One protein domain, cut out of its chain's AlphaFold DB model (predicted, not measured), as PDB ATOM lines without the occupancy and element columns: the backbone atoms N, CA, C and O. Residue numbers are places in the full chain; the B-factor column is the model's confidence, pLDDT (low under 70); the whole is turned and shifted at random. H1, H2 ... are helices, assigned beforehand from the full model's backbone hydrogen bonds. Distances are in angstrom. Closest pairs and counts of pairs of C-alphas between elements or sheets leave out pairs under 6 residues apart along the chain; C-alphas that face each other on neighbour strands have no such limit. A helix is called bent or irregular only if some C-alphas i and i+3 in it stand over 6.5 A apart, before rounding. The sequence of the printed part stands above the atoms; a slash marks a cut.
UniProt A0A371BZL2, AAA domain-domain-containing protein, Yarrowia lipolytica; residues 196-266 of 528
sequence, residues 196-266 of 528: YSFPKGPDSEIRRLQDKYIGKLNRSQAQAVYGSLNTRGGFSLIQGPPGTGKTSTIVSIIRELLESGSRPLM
ATOM      1  N   TYR A 196      -1.063  30.373 232.648       83.94
ATOM      2  CA  TYR A 196      -0.500  31.539 231.987       83.94
ATOM      3  C   TYR A 196      -1.601  32.522 231.607       83.94
ATOM      4  O   TYR A 196      -2.711  32.143 231.222       83.94
ATOM      5  N   SER A 197      -1.296  33.813 231.737       78.31
ATOM      6  CA  SER A 197      -2.219  34.870 231.348       78.31
ATOM      7  C   SER A 197      -2.340  34.940 229.828       78.31
ATOM      8  O   SER A 197      -1.352  34.849 229.098       78.31
ATOM      9  N   PHE A 198      -3.565  35.146 229.344       80.44
ATOM     10  CA  PHE A 198      -3.789  35.389 227.927       80.44
ATOM     11  C   PHE A 198      -3.164  36.727 227.517       80.44
ATOM     12  O   PHE A 198      -3.556  37.767 228.064       80.44
ATOM     13  N   PRO A 199      -2.242  36.749 226.539       85.31
ATOM     14  CA  PRO A 199      -1.749  38.009 226.010       85.31
ATOM     15  C   PRO A 199      -2.902  38.776 225.351       85.31
ATOM     16  O   PRO A 199      -3.662  38.227 224.549       85.31
ATOM     17  N   LYS A 200      -3.032  40.065 225.682       87.19
ATOM     18  CA  LYS A 200      -3.977  40.957 224.998       87.19
ATOM     19  C   LYS A 200      -3.480  41.208 223.579       87.19
ATOM     20  O   LYS A 200      -2.336  41.623 223.398       87.19
ATOM     21  N   GLY A 201      -4.325  40.926 222.593       85.38
ATOM     22  CA  GLY A 201      -3.988  41.174 221.196       85.38
ATOM     23  C   GLY A 201      -4.196  42.637 220.824       85.38
ATOM     24  O   GLY A 201      -5.004  43.315 221.465       85.38
ATOM     25  N   PRO A 202      -3.498  43.149 219.800       93.62
ATOM     26  CA  PRO A 202      -3.825  44.452 219.243       93.62
ATOM     27  C   PRO A 202      -5.250  44.429 218.672       93.62
ATOM     28  O   PRO A 202      -5.688  43.430 218.099       93.62
ATOM     29  N   ASP A 203      -5.976  45.544 218.785       93.19
ATOM     30  CA  ASP A 203      -7.377  45.632 218.341       93.19
ATOM     31  C   ASP A 203      -7.566  45.329 216.844       93.19
ATOM     32  O   ASP A 203      -8.667  44.982 216.418       93.19
ATOM     33  N   SER A 204      -6.517  45.468 216.028       93.38
ATOM     34  CA  SER A 204      -6.517  45.045 214.623       93.38
ATOM     35  C   SER A 204      -6.645  43.526 214.473       93.38
ATOM     36  O   SER A 204      -7.454  43.068 213.674       93.38
ATOM     37  N   GLU A 205      -5.916  42.746 215.273       92.38
ATOM     38  CA  GLU A 205      -5.954  41.278 215.236       92.38
ATOM     39  C   GLU A 205      -7.254  40.729 215.818       92.38
ATOM     40  O   GLU A 205      -7.831  39.783 215.283       92.38
ATOM     41  N   ILE A 206      -7.762  41.355 216.882       93.62
ATOM     42  CA  ILE A 206      -9.054  40.969 217.453       93.62
ATOM     43  C   ILE A 206     -10.177  41.216 216.443       93.62
ATOM     44  O   ILE A 206     -11.011  40.334 216.243       93.62
ATOM     45  N   ARG A 207     -10.166  42.364 215.750       92.19
ATOM     46  CA  ARG A 207     -11.115  42.643 214.661       92.19
ATOM     47  C   ARG A 207     -10.959  41.666 213.501       92.19
ATOM     48  O   ARG A 207     -11.958  41.088 213.100       92.19
ATOM     49  N   ARG A 208      -9.727  41.375 213.064       92.81
ATOM     50  CA  ARG A 208      -9.452  40.360 212.030       92.81
ATOM     51  C   ARG A 208     -10.103  39.016 212.364       92.81
ATOM     52  O   ARG A 208     -10.733  38.416 211.498       92.81
ATOM     53  N   LEU A 209      -9.982  38.552 213.610       91.00
ATOM     54  CA  LEU A 209     -10.634  37.319 214.059       91.00
ATOM     55  C   LEU A 209     -12.165  37.452 214.078       91.00
ATOM     56  O   LEU A 209     -12.856  36.554 213.611       91.00
ATOM     57  N   GLN A 210     -12.723  38.559 214.568       91.94
ATOM     58  CA  GLN A 210     -14.178  38.764 214.538       91.94
ATOM     59  C   GLN A 210     -14.739  38.785 213.108       91.94
ATOM     60  O   GLN A 210     -15.782  38.181 212.866       91.94
ATOM     61  N   ASP A 211     -14.031  39.413 212.172       88.88
ATOM     62  CA  ASP A 211     -14.425  39.511 210.766       88.88
ATOM     63  C   ASP A 211     -14.292  38.157 210.055       88.88
ATOM     64  O   ASP A 211     -15.174  37.755 209.297       88.88
ATOM     65  N   LYS A 212     -13.227  37.399 210.354       86.62
ATOM     66  CA  LYS A 212     -13.020  36.039 209.830       86.62
ATOM     67  C   LYS A 212     -14.135  35.079 210.250       86.62
ATOM     68  O   LYS A 212     -14.546  34.229 209.465       86.62
ATOM     69  N   TYR A 213     -14.640  35.227 211.472       82.94
ATOM     70  CA  TYR A 213     -15.730  34.423 212.028       82.94
ATOM     71  C   TYR A 213     -16.998  35.266 212.214       82.94
ATOM     72  O   TYR A 213     -17.632  35.210 213.274       82.94
ATOM     73  N   ILE A 214     -17.361  36.066 211.204       71.38
ATOM     74  CA  ILE A 214     -18.453  37.043 211.299       71.38
ATOM     75  C   ILE A 214     -19.755  36.410 211.811       71.38
ATOM     76  O   ILE A 214     -20.189  35.350 211.355       71.38
ATOM     77  N   GLY A 215     -20.352  37.028 212.834       68.81
ATOM     78  CA  GLY A 215     -21.559  36.524 213.506       68.81
ATOM     79  C   GLY A 215     -21.361  35.281 214.388       68.81
ATOM     80  O   GLY A 215     -22.308  34.862 215.051       68.81
ATOM     81  N   LYS A 216     -20.154  34.700 214.441       74.00
ATOM     82  CA  LYS A 216     -19.828  33.502 215.239       74.00
ATOM     83  C   LYS A 216     -18.976  33.807 216.476       74.00
ATOM     84  O   LYS A 216     -19.100  33.074 217.457       74.00
ATOM     85  N   LEU A 217     -18.143  34.856 216.446       88.19
ATOM     86  CA  LEU A 217     -17.316  35.280 217.584       88.19
ATOM     87  C   LEU A 217     -17.598  36.722 218.022       88.19
ATOM     88  O   LEU A 217     -17.570  37.661 217.228       88.19
ATOM     89  N   ASN A 218     -17.790  36.912 219.326       91.62
ATOM     90  CA  ASN A 218     -17.741  38.232 219.952       91.62
ATOM     91  C   ASN A 218     -16.293  38.611 220.334       91.62
ATOM     92  O   ASN A 218     -15.368  37.801 220.241       91.62
ATOM     93  N   ARG A 219     -16.091  39.849 220.806       91.88
ATOM     94  CA  ARG A 219     -14.756  40.367 221.153       91.88
ATOM     95  C   ARG A 219     -14.042  39.532 222.222       91.88
ATOM     96  O   ARG A 219     -12.835  39.336 222.116       91.88
ATOM     97  N   SER A 220     -14.749  39.030 223.240       91.81
ATOM     98  CA  SER A 220     -14.118  38.237 224.308       91.81
ATOM     99  C   SER A 220     -13.712  36.845 223.827       91.81
ATOM    100  O   SER A 220     -12.642  36.364 224.190       91.81
ATOM    101  N   GLN A 221     -14.506  36.225 222.953       93.12
ATOM    102  CA  GLN A 221     -14.160  34.951 222.327       93.12
ATOM    103  C   GLN A 221     -12.991  35.114 221.348       93.12
ATOM    104  O   GLN A 221     -12.064  34.311 221.388       93.12
ATOM    105  N   ALA A 222     -12.969  36.176 220.536       93.19
ATOM    106  CA  ALA A 222     -11.836  36.493 219.661       93.19
ATOM    107  C   ALA A 222     -10.544  36.750 220.459       93.19
ATOM    108  O   ALA A 222      -9.479  36.258 220.094       93.19
ATOM    109  N   GLN A 223     -10.639  37.438 221.601       92.25
ATOM    110  CA  GLN A 223      -9.519  37.612 222.528       92.25
ATOM    111  C   GLN A 223      -9.059  36.285 223.155       92.25
ATOM    112  O   GLN A 223      -7.859  36.093 223.348       92.25
ATOM    113  N   ALA A 224      -9.974  35.356 223.445       92.44
ATOM    114  CA  ALA A 224      -9.623  34.019 223.921       92.44
ATOM    115  C   ALA A 224      -8.927  33.182 222.833       92.44
ATOM    116  O   ALA A 224      -7.950  32.494 223.129       92.44
ATOM    117  N   VAL A 225      -9.378  33.279 221.574       92.69
ATOM    118  CA  VAL A 225      -8.721  32.645 220.417       92.69
ATOM    119  C   VAL A 225      -7.310  33.200 220.243       92.69
ATOM    120  O   VAL A 225      -6.351  32.435 220.299       92.69
ATOM    121  N   TYR A 226      -7.165  34.526 220.128       93.06
ATOM    122  CA  TYR A 226      -5.860  35.180 220.003       93.06
ATOM    123  C   TYR A 226      -4.926  34.791 221.145       93.06
ATOM    124  O   TYR A 226      -3.777  34.412 220.919       93.06
ATOM    125  N   GLY A 227      -5.426  34.874 222.378       91.38
ATOM    126  CA  GLY A 227      -4.648  34.555 223.558       91.38
ATOM    127  C   GLY A 227      -4.142  33.112 223.519       91.38
ATOM    128  O   GLY A 227      -2.957  32.897 223.725       91.38
ATOM    129  N   SER A 228      -5.005  32.149 223.182       90.12
ATOM    130  CA  SER A 228      -4.646  30.721 223.131       90.12
ATOM    131  C   SER A 228      -3.523  30.418 222.136       90.12
ATOM    132  O   SER A 228      -2.716  29.531 222.386       90.12
ATOM    133  N   LEU A 229      -3.450  31.161 221.028       88.88
ATOM    134  CA  LEU A 229      -2.413  30.997 220.001       88.88
ATOM    135  C   LEU A 229      -1.075  31.633 220.388       88.88
ATOM    136  O   LEU A 229      -0.033  31.244 219.869       88.88
ATOM    137  N   ASN A 230      -1.105  32.637 221.265       89.06
ATOM    138  CA  ASN A 230       0.054  33.464 221.594       89.06
ATOM    139  C   ASN A 230       0.575  33.236 223.021       89.06
ATOM    140  O   ASN A 230       1.584  33.832 223.409       89.06
ATOM    141  N   THR A 231      -0.081  32.388 223.818       85.75
ATOM    142  CA  THR A 231       0.456  31.944 225.106       85.75
ATOM    143  C   THR A 231       1.747  31.157 224.871       85.75
ATOM    144  O   THR A 231       1.787  30.209 224.088       85.75
ATOM    145  N   ARG A 232       2.823  31.538 225.567       73.88
ATOM    146  CA  ARG A 232       4.140  30.889 225.469       73.88
ATOM    147  C   ARG A 232       4.166  29.565 226.247       73.88
ATOM    148  O   ARG A 232       4.838  29.464 227.265       73.88
ATOM    149  N   GLY A 233       3.440  28.566 225.747       78.25
ATOM    150  CA  GLY A 233       3.366  27.223 226.331       78.25
ATOM    151  C   GLY A 233       2.576  27.140 227.645       78.25
ATOM    152  O   GLY A 233       2.092  28.143 228.162       78.25
ATOM    153  N   GLY A 234       2.426  25.919 228.163       88.12
ATOM    154  CA  GLY A 234       1.722  25.648 229.420       88.12
ATOM    155  C   GLY A 234       0.193  25.676 229.321       88.12
ATOM    156  O   GLY A 234      -0.386  25.535 228.242       88.12
ATOM    157  N   PHE A 235      -0.473  25.825 230.470       90.81
ATOM    158  CA  PHE A 235      -1.936  25.815 230.564       90.81
ATOM    159  C   PHE A 235      -2.552  27.205 230.384       90.81
ATOM    160  O   PHE A 235      -2.094  28.196 230.952       90.81
ATOM    161  N   SER A 236      -3.650  27.256 229.627       89.19
ATOM    162  CA  SER A 236      -4.517  28.427 229.458       89.19
ATOM    163  C   SER A 236      -5.955  28.059 229.830       89.19
ATOM    164  O   SER A 236      -6.451  27.014 229.407       89.19
ATOM    165  N   LEU A 237      -6.642  28.908 230.603       90.06
ATOM    166  CA  LEU A 237      -7.985  28.621 231.127       90.06
ATOM    167  C   LEU A 237      -9.050  29.538 230.527       90.06
ATOM    168  O   LEU A 237      -9.143  30.710 230.879       90.06
ATOM    169  N   ILE A 238      -9.915  28.993 229.672       89.81
ATOM    170  CA  ILE A 238     -11.070  29.724 229.134       89.81
ATOM    171  C   ILE A 238     -12.306  29.390 229.964       89.81
ATOM    172  O   ILE A 238     -12.869  28.300 229.859       89.81
ATOM    173  N   GLN A 239     -12.773  30.351 230.755       89.81
ATOM    174  CA  GLN A 239     -14.023  30.216 231.493       89.81
ATOM    175  C   GLN A 239     -15.205  30.692 230.642       89.81
ATOM    176  O   GLN A 239     -15.221  31.815 230.142       89.81
ATOM    177  N   GLY A 240     -16.230  29.851 230.509       87.44
ATOM    178  CA  GLY A 240     -17.470  30.215 229.830       87.44
ATOM    179  C   GLY A 240     -18.703  29.741 230.600       87.44
ATOM    180  O   GLY A 240     -18.895  28.529 230.727       87.44
ATOM    181  N   PRO A 241     -19.573  30.648 231.077       87.50
ATOM    182  CA  PRO A 241     -20.881  30.288 231.625       87.50
ATOM    183  C   PRO A 241     -21.769  29.488 230.639       87.50
ATOM    184  O   PRO A 241     -21.428  29.320 229.459       87.50
ATOM    185  N   PRO A 242     -22.900  28.918 231.086       82.62
ATOM    186  CA  PRO A 242     -23.873  28.298 230.186       82.62
ATOM    187  C   PRO A 242     -24.318  29.274 229.084       82.62
ATOM    188  O   PRO A 242     -24.511  30.456 229.338       82.62
ATOM    189  N   GLY A 243     -24.429  28.796 227.841       79.62
ATOM    190  CA  GLY A 243     -24.873  29.615 226.703       79.62
ATOM    191  C   GLY A 243     -23.841  30.587 226.104       79.62
ATOM    192  O   GLY A 243     -24.109  31.155 225.053       79.62
ATOM    193  N   THR A 244     -22.635  30.743 226.667       82.69
ATOM    194  CA  THR A 244     -21.644  31.737 226.179       82.69
ATOM    195  C   THR A 244     -20.790  31.287 224.987       82.69
ATOM    196  O   THR A 244     -19.749  31.874 224.692       82.69
ATOM    197  N   GLY A 245     -21.204  30.229 224.285       84.81
ATOM    198  CA  GLY A 245     -20.553  29.799 223.045       84.81
ATOM    199  C   GLY A 245     -19.179  29.139 223.208       84.81
ATOM    200  O   GLY A 245     -18.410  29.147 222.254       84.81
ATOM    201  N   LYS A 246     -18.872  28.526 224.365       88.50
ATOM    202  CA  LYS A 246     -17.610  27.787 224.614       88.50
ATOM    203  C   LYS A 246     -17.182  26.902 223.441       88.50
ATOM    204  O   LYS A 246     -16.050  26.981 222.983       88.50
ATOM    205  N   THR A 247     -18.103  26.082 222.941       85.06
ATOM    206  CA  THR A 247     -17.825  25.148 221.848       85.06
ATOM    207  C   THR A 247     -17.474  25.873 220.549       85.06
ATOM    208  O   THR A 247     -16.591  25.426 219.829       85.06
ATOM    209  N   SER A 248     -18.100  27.021 220.270       86.69
ATOM    210  CA  SER A 248     -17.764  27.861 219.112       86.69
ATOM    211  C   SER A 248     -16.362  28.468 219.240       86.69
ATOM    212  O   SER A 248     -15.606  28.484 218.268       86.69
ATOM    213  N   THR A 249     -15.978  28.894 220.449       91.56
ATOM    214  CA  THR A 249     -14.611  29.351 220.738       91.56
ATOM    215  C   THR A 249     -13.594  28.228 220.522       91.56
ATOM    216  O   THR A 249     -12.588  28.451 219.858       91.56
ATOM    217  N   ILE A 250     -13.869  27.010 221.010       92.06
ATOM    218  CA  ILE A 250     -12.988  25.840 220.831       92.06
ATOM    219  C   ILE A 250     -12.796  25.513 219.346       92.06
ATOM    220  O   ILE A 250     -11.664  25.324 218.910       92.06
ATOM    221  N   VAL A 251     -13.877  25.484 218.556       90.75
ATOM    222  CA  VAL A 251     -13.805  25.250 217.100       90.75
ATOM    223  C   VAL A 251     -12.900  26.280 216.420       90.75
ATOM    224  O   VAL A 251     -12.082  25.918 215.578       90.75
ATOM    225  N   SER A 252     -13.000  27.545 216.828       91.31
ATOM    226  CA  SER A 252     -12.186  28.629 216.270       91.31
ATOM    227  C   SER A 252     -10.711  28.502 216.664       91.31
ATOM    228  O   SER A 252      -9.841  28.671 215.819       91.31
ATOM    229  N   ILE A 253     -10.413  28.121 217.914       92.69
ATOM    230  CA  ILE A 253      -9.038  27.828 218.359       92.69
ATOM    231  C   ILE A 253      -8.434  26.692 217.532       92.69
ATOM    232  O   ILE A 253      -7.316  26.817 217.041       92.69
ATOM    233  N   ILE A 254      -9.179  25.598 217.349       92.62
ATOM    234  CA  ILE A 254      -8.725  24.447 216.558       92.62
ATOM    235  C   ILE A 254      -8.429  24.873 215.119       92.62
ATOM    236  O   ILE A 254      -7.391  24.494 214.586       92.62
ATOM    237  N   ARG A 255      -9.296  25.683 214.502       90.19
ATOM    238  CA  ARG A 255      -9.065  26.185 213.144       90.19
ATOM    239  C   ARG A 255      -7.787  27.013 213.048       90.19
ATOM    240  O   ARG A 255      -6.968  26.728 212.182       90.19
ATOM    241  N   GLU A 256      -7.598  28.002 213.919       91.81
ATOM    242  CA  GLU A 256      -6.392  28.838 213.869       91.81
ATOM    243  C   GLU A 256      -5.112  28.016 214.092       91.81
ATOM    244  O   GLU A 256      -4.124  28.234 213.397       91.81
ATOM    245  N   LEU A 257      -5.140  27.024 214.995       92.38
ATOM    246  CA  LEU A 257      -4.015  26.106 215.211       92.38
ATOM    247  C   LEU A 257      -3.720  25.242 213.973       92.38
ATOM    248  O   LEU A 257      -2.560  25.041 213.609       92.38
ATOM    249  N   LEU A 258      -4.754  24.725 213.305       91.50
ATOM    250  CA  LEU A 258      -4.588  23.933 212.082       91.50
ATOM    251  C   LEU A 258      -4.030  24.776 210.930       91.50
ATOM    252  O   LEU A 258      -3.166  24.302 210.190       91.50
ATOM    253  N   GLU A 259      -4.488  26.021 210.790       89.94
ATOM    254  CA  GLU A 259      -3.974  26.965 209.794       89.94
ATOM    255  C   GLU A 259      -2.527  27.386 210.084       89.94
ATOM    256  O   GLU A 259      -1.738  27.526 209.148       89.94
ATOM    257  N   SER A 260      -2.127  27.495 211.358       89.69
ATOM    258  CA  SER A 260      -0.720  27.694 211.737       89.69
ATOM    259  C   SER A 260       0.148  26.441 211.563       89.69
ATOM    260  O   SER A 260       1.331  26.456 211.894       89.69
ATOM    261  N   GLY A 261      -0.420  25.343 211.054       88.81
ATOM    262  CA  GLY A 261       0.292  24.096 210.788       88.81
ATOM    263  C   GLY A 261       0.470  23.194 212.010       88.81
ATOM    264  O   GLY A 261       1.197  22.204 211.919       88.81
ATOM    265  N   SER A 262      -0.185  23.489 213.137       86.75
ATOM    266  CA  SER A 262      -0.139  22.656 214.339       86.75
ATOM    267  C   SER A 262      -0.926  21.368 214.110       86.75
ATOM    268  O   SER A 262      -2.151  21.366 214.003       86.75
ATOM    269  N   ARG A 263      -0.208  20.250 214.018       86.94
ATOM    270  CA  ARG A 263      -0.772  18.906 213.846       86.94
ATOM    271  C   ARG A 263       0.192  17.851 214.405       86.94
ATOM    272  O   ARG A 263       1.397  18.017 214.226       86.94
ATOM    273  N   PRO A 264      -0.306  16.757 215.013       88.69
ATOM    274  CA  PRO A 264      -1.714  16.476 215.320       88.69
ATOM    275  C   PRO A 264      -2.244  17.311 216.502       88.69
ATOM    276  O   PRO A 264      -1.483  17.708 217.378       88.69
ATOM    277  N   LEU A 265      -3.559  17.553 216.532       92.62
ATOM    278  CA  LEU A 265      -4.257  18.177 217.663       92.62
ATOM    279  C   LEU A 265      -5.127  17.133 218.367       92.62
ATOM    280  O   LEU A 265      -5.860  16.394 217.710       92.62
ATOM    281  N   MET A 266      -5.069  17.092 219.699       92.62
ATOM    282  CA  MET A 266      -5.892  16.205 220.520       92.62
ATOM    283  C   MET A 266      -6.910  17.026 221.309       92.62
ATOM    284  O   MET A 266      -6.544  17.973 222.001       92.62
TER     285      MET A 266
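What this domain is: This is residues 196 to 266 of the 528 residues of the protein "AAA domain-domain-containing protein" of Yarrowia lipolytica (UniProt A0A371BZL2). A small rounded helical domain has H2 in the middle, with H3 packed slantwise on one side of it and H1 crossing it nearly at a right angle on another. A long loop, residues 231 to 245, leaves the end of H2 and folds back to the beginning of H3, and H2 and H3 run the same way. The printed part has 71 residues with three named helices, in the order H1, H2, H3, and no named strand; its class is all helix, with 36 of the 71 residues in the helices. It is compact, with a radius of gyration of the C-alphas of 11.6 A, and spans 28 by 27 by 22 A along its three main axes.

Where its parts are: H3, the longest helix, holds residues 246 to 259 and is 20.2 A long from first to last C-alpha; it begins with C-alpha 246 at (-17.610, 27.787, 224.614) and ends with C-alpha 259 at (-3.974, 26.965, 209.794). H2 holds residues 219 to 230 and measures 16.3 A. H1 holds residues 203 to 212 and measures 14.0 A, beginning with C-alpha 203 at (-7.377, 45.632, 218.341). No helix is bent or irregular.

How they stand to each other: H3 touches H2, with 11 pairs of C-alphas within 8 A. Their closest C-alphas, those of Val 225 and Ile 253, are 5.2 A apart, and their centres are 9.8 A apart. The two helices run the same way at a steep tilt of 40 degrees. H2 also touches H1, again with 11 pairs of C-alphas within 8 A. The closest C-alphas of H1 and H2 are those of Ile 206 and Ala 222, 5.7 A apart. The lines of H1 and H2 are about perpendicular, at 76 degrees. H1 and H3 are apart. In H1, H2 and H3 every backbone O i to N i+4 pair is within hydrogen-bond range.

The domain as a whole: The two C-alphas farthest apart, those of Pro 242 and Gly 261, are 31.3 A from each other. The C-alphas of the first and last printed residues, Tyr 196 and Met 266, are 19.9 A apart. The printed part has no cut. The link from H1 to H2, with 6 residues, is short, and the link from H2 to H3, with 15 residues, is long; the C-alphas of this long stretch lie 9 to 18 A from the mean of all C-alphas. The mean pLDDT of the printed part is 88.2, and one residue, Gly 215 in the link between H1 and H2, is under 70.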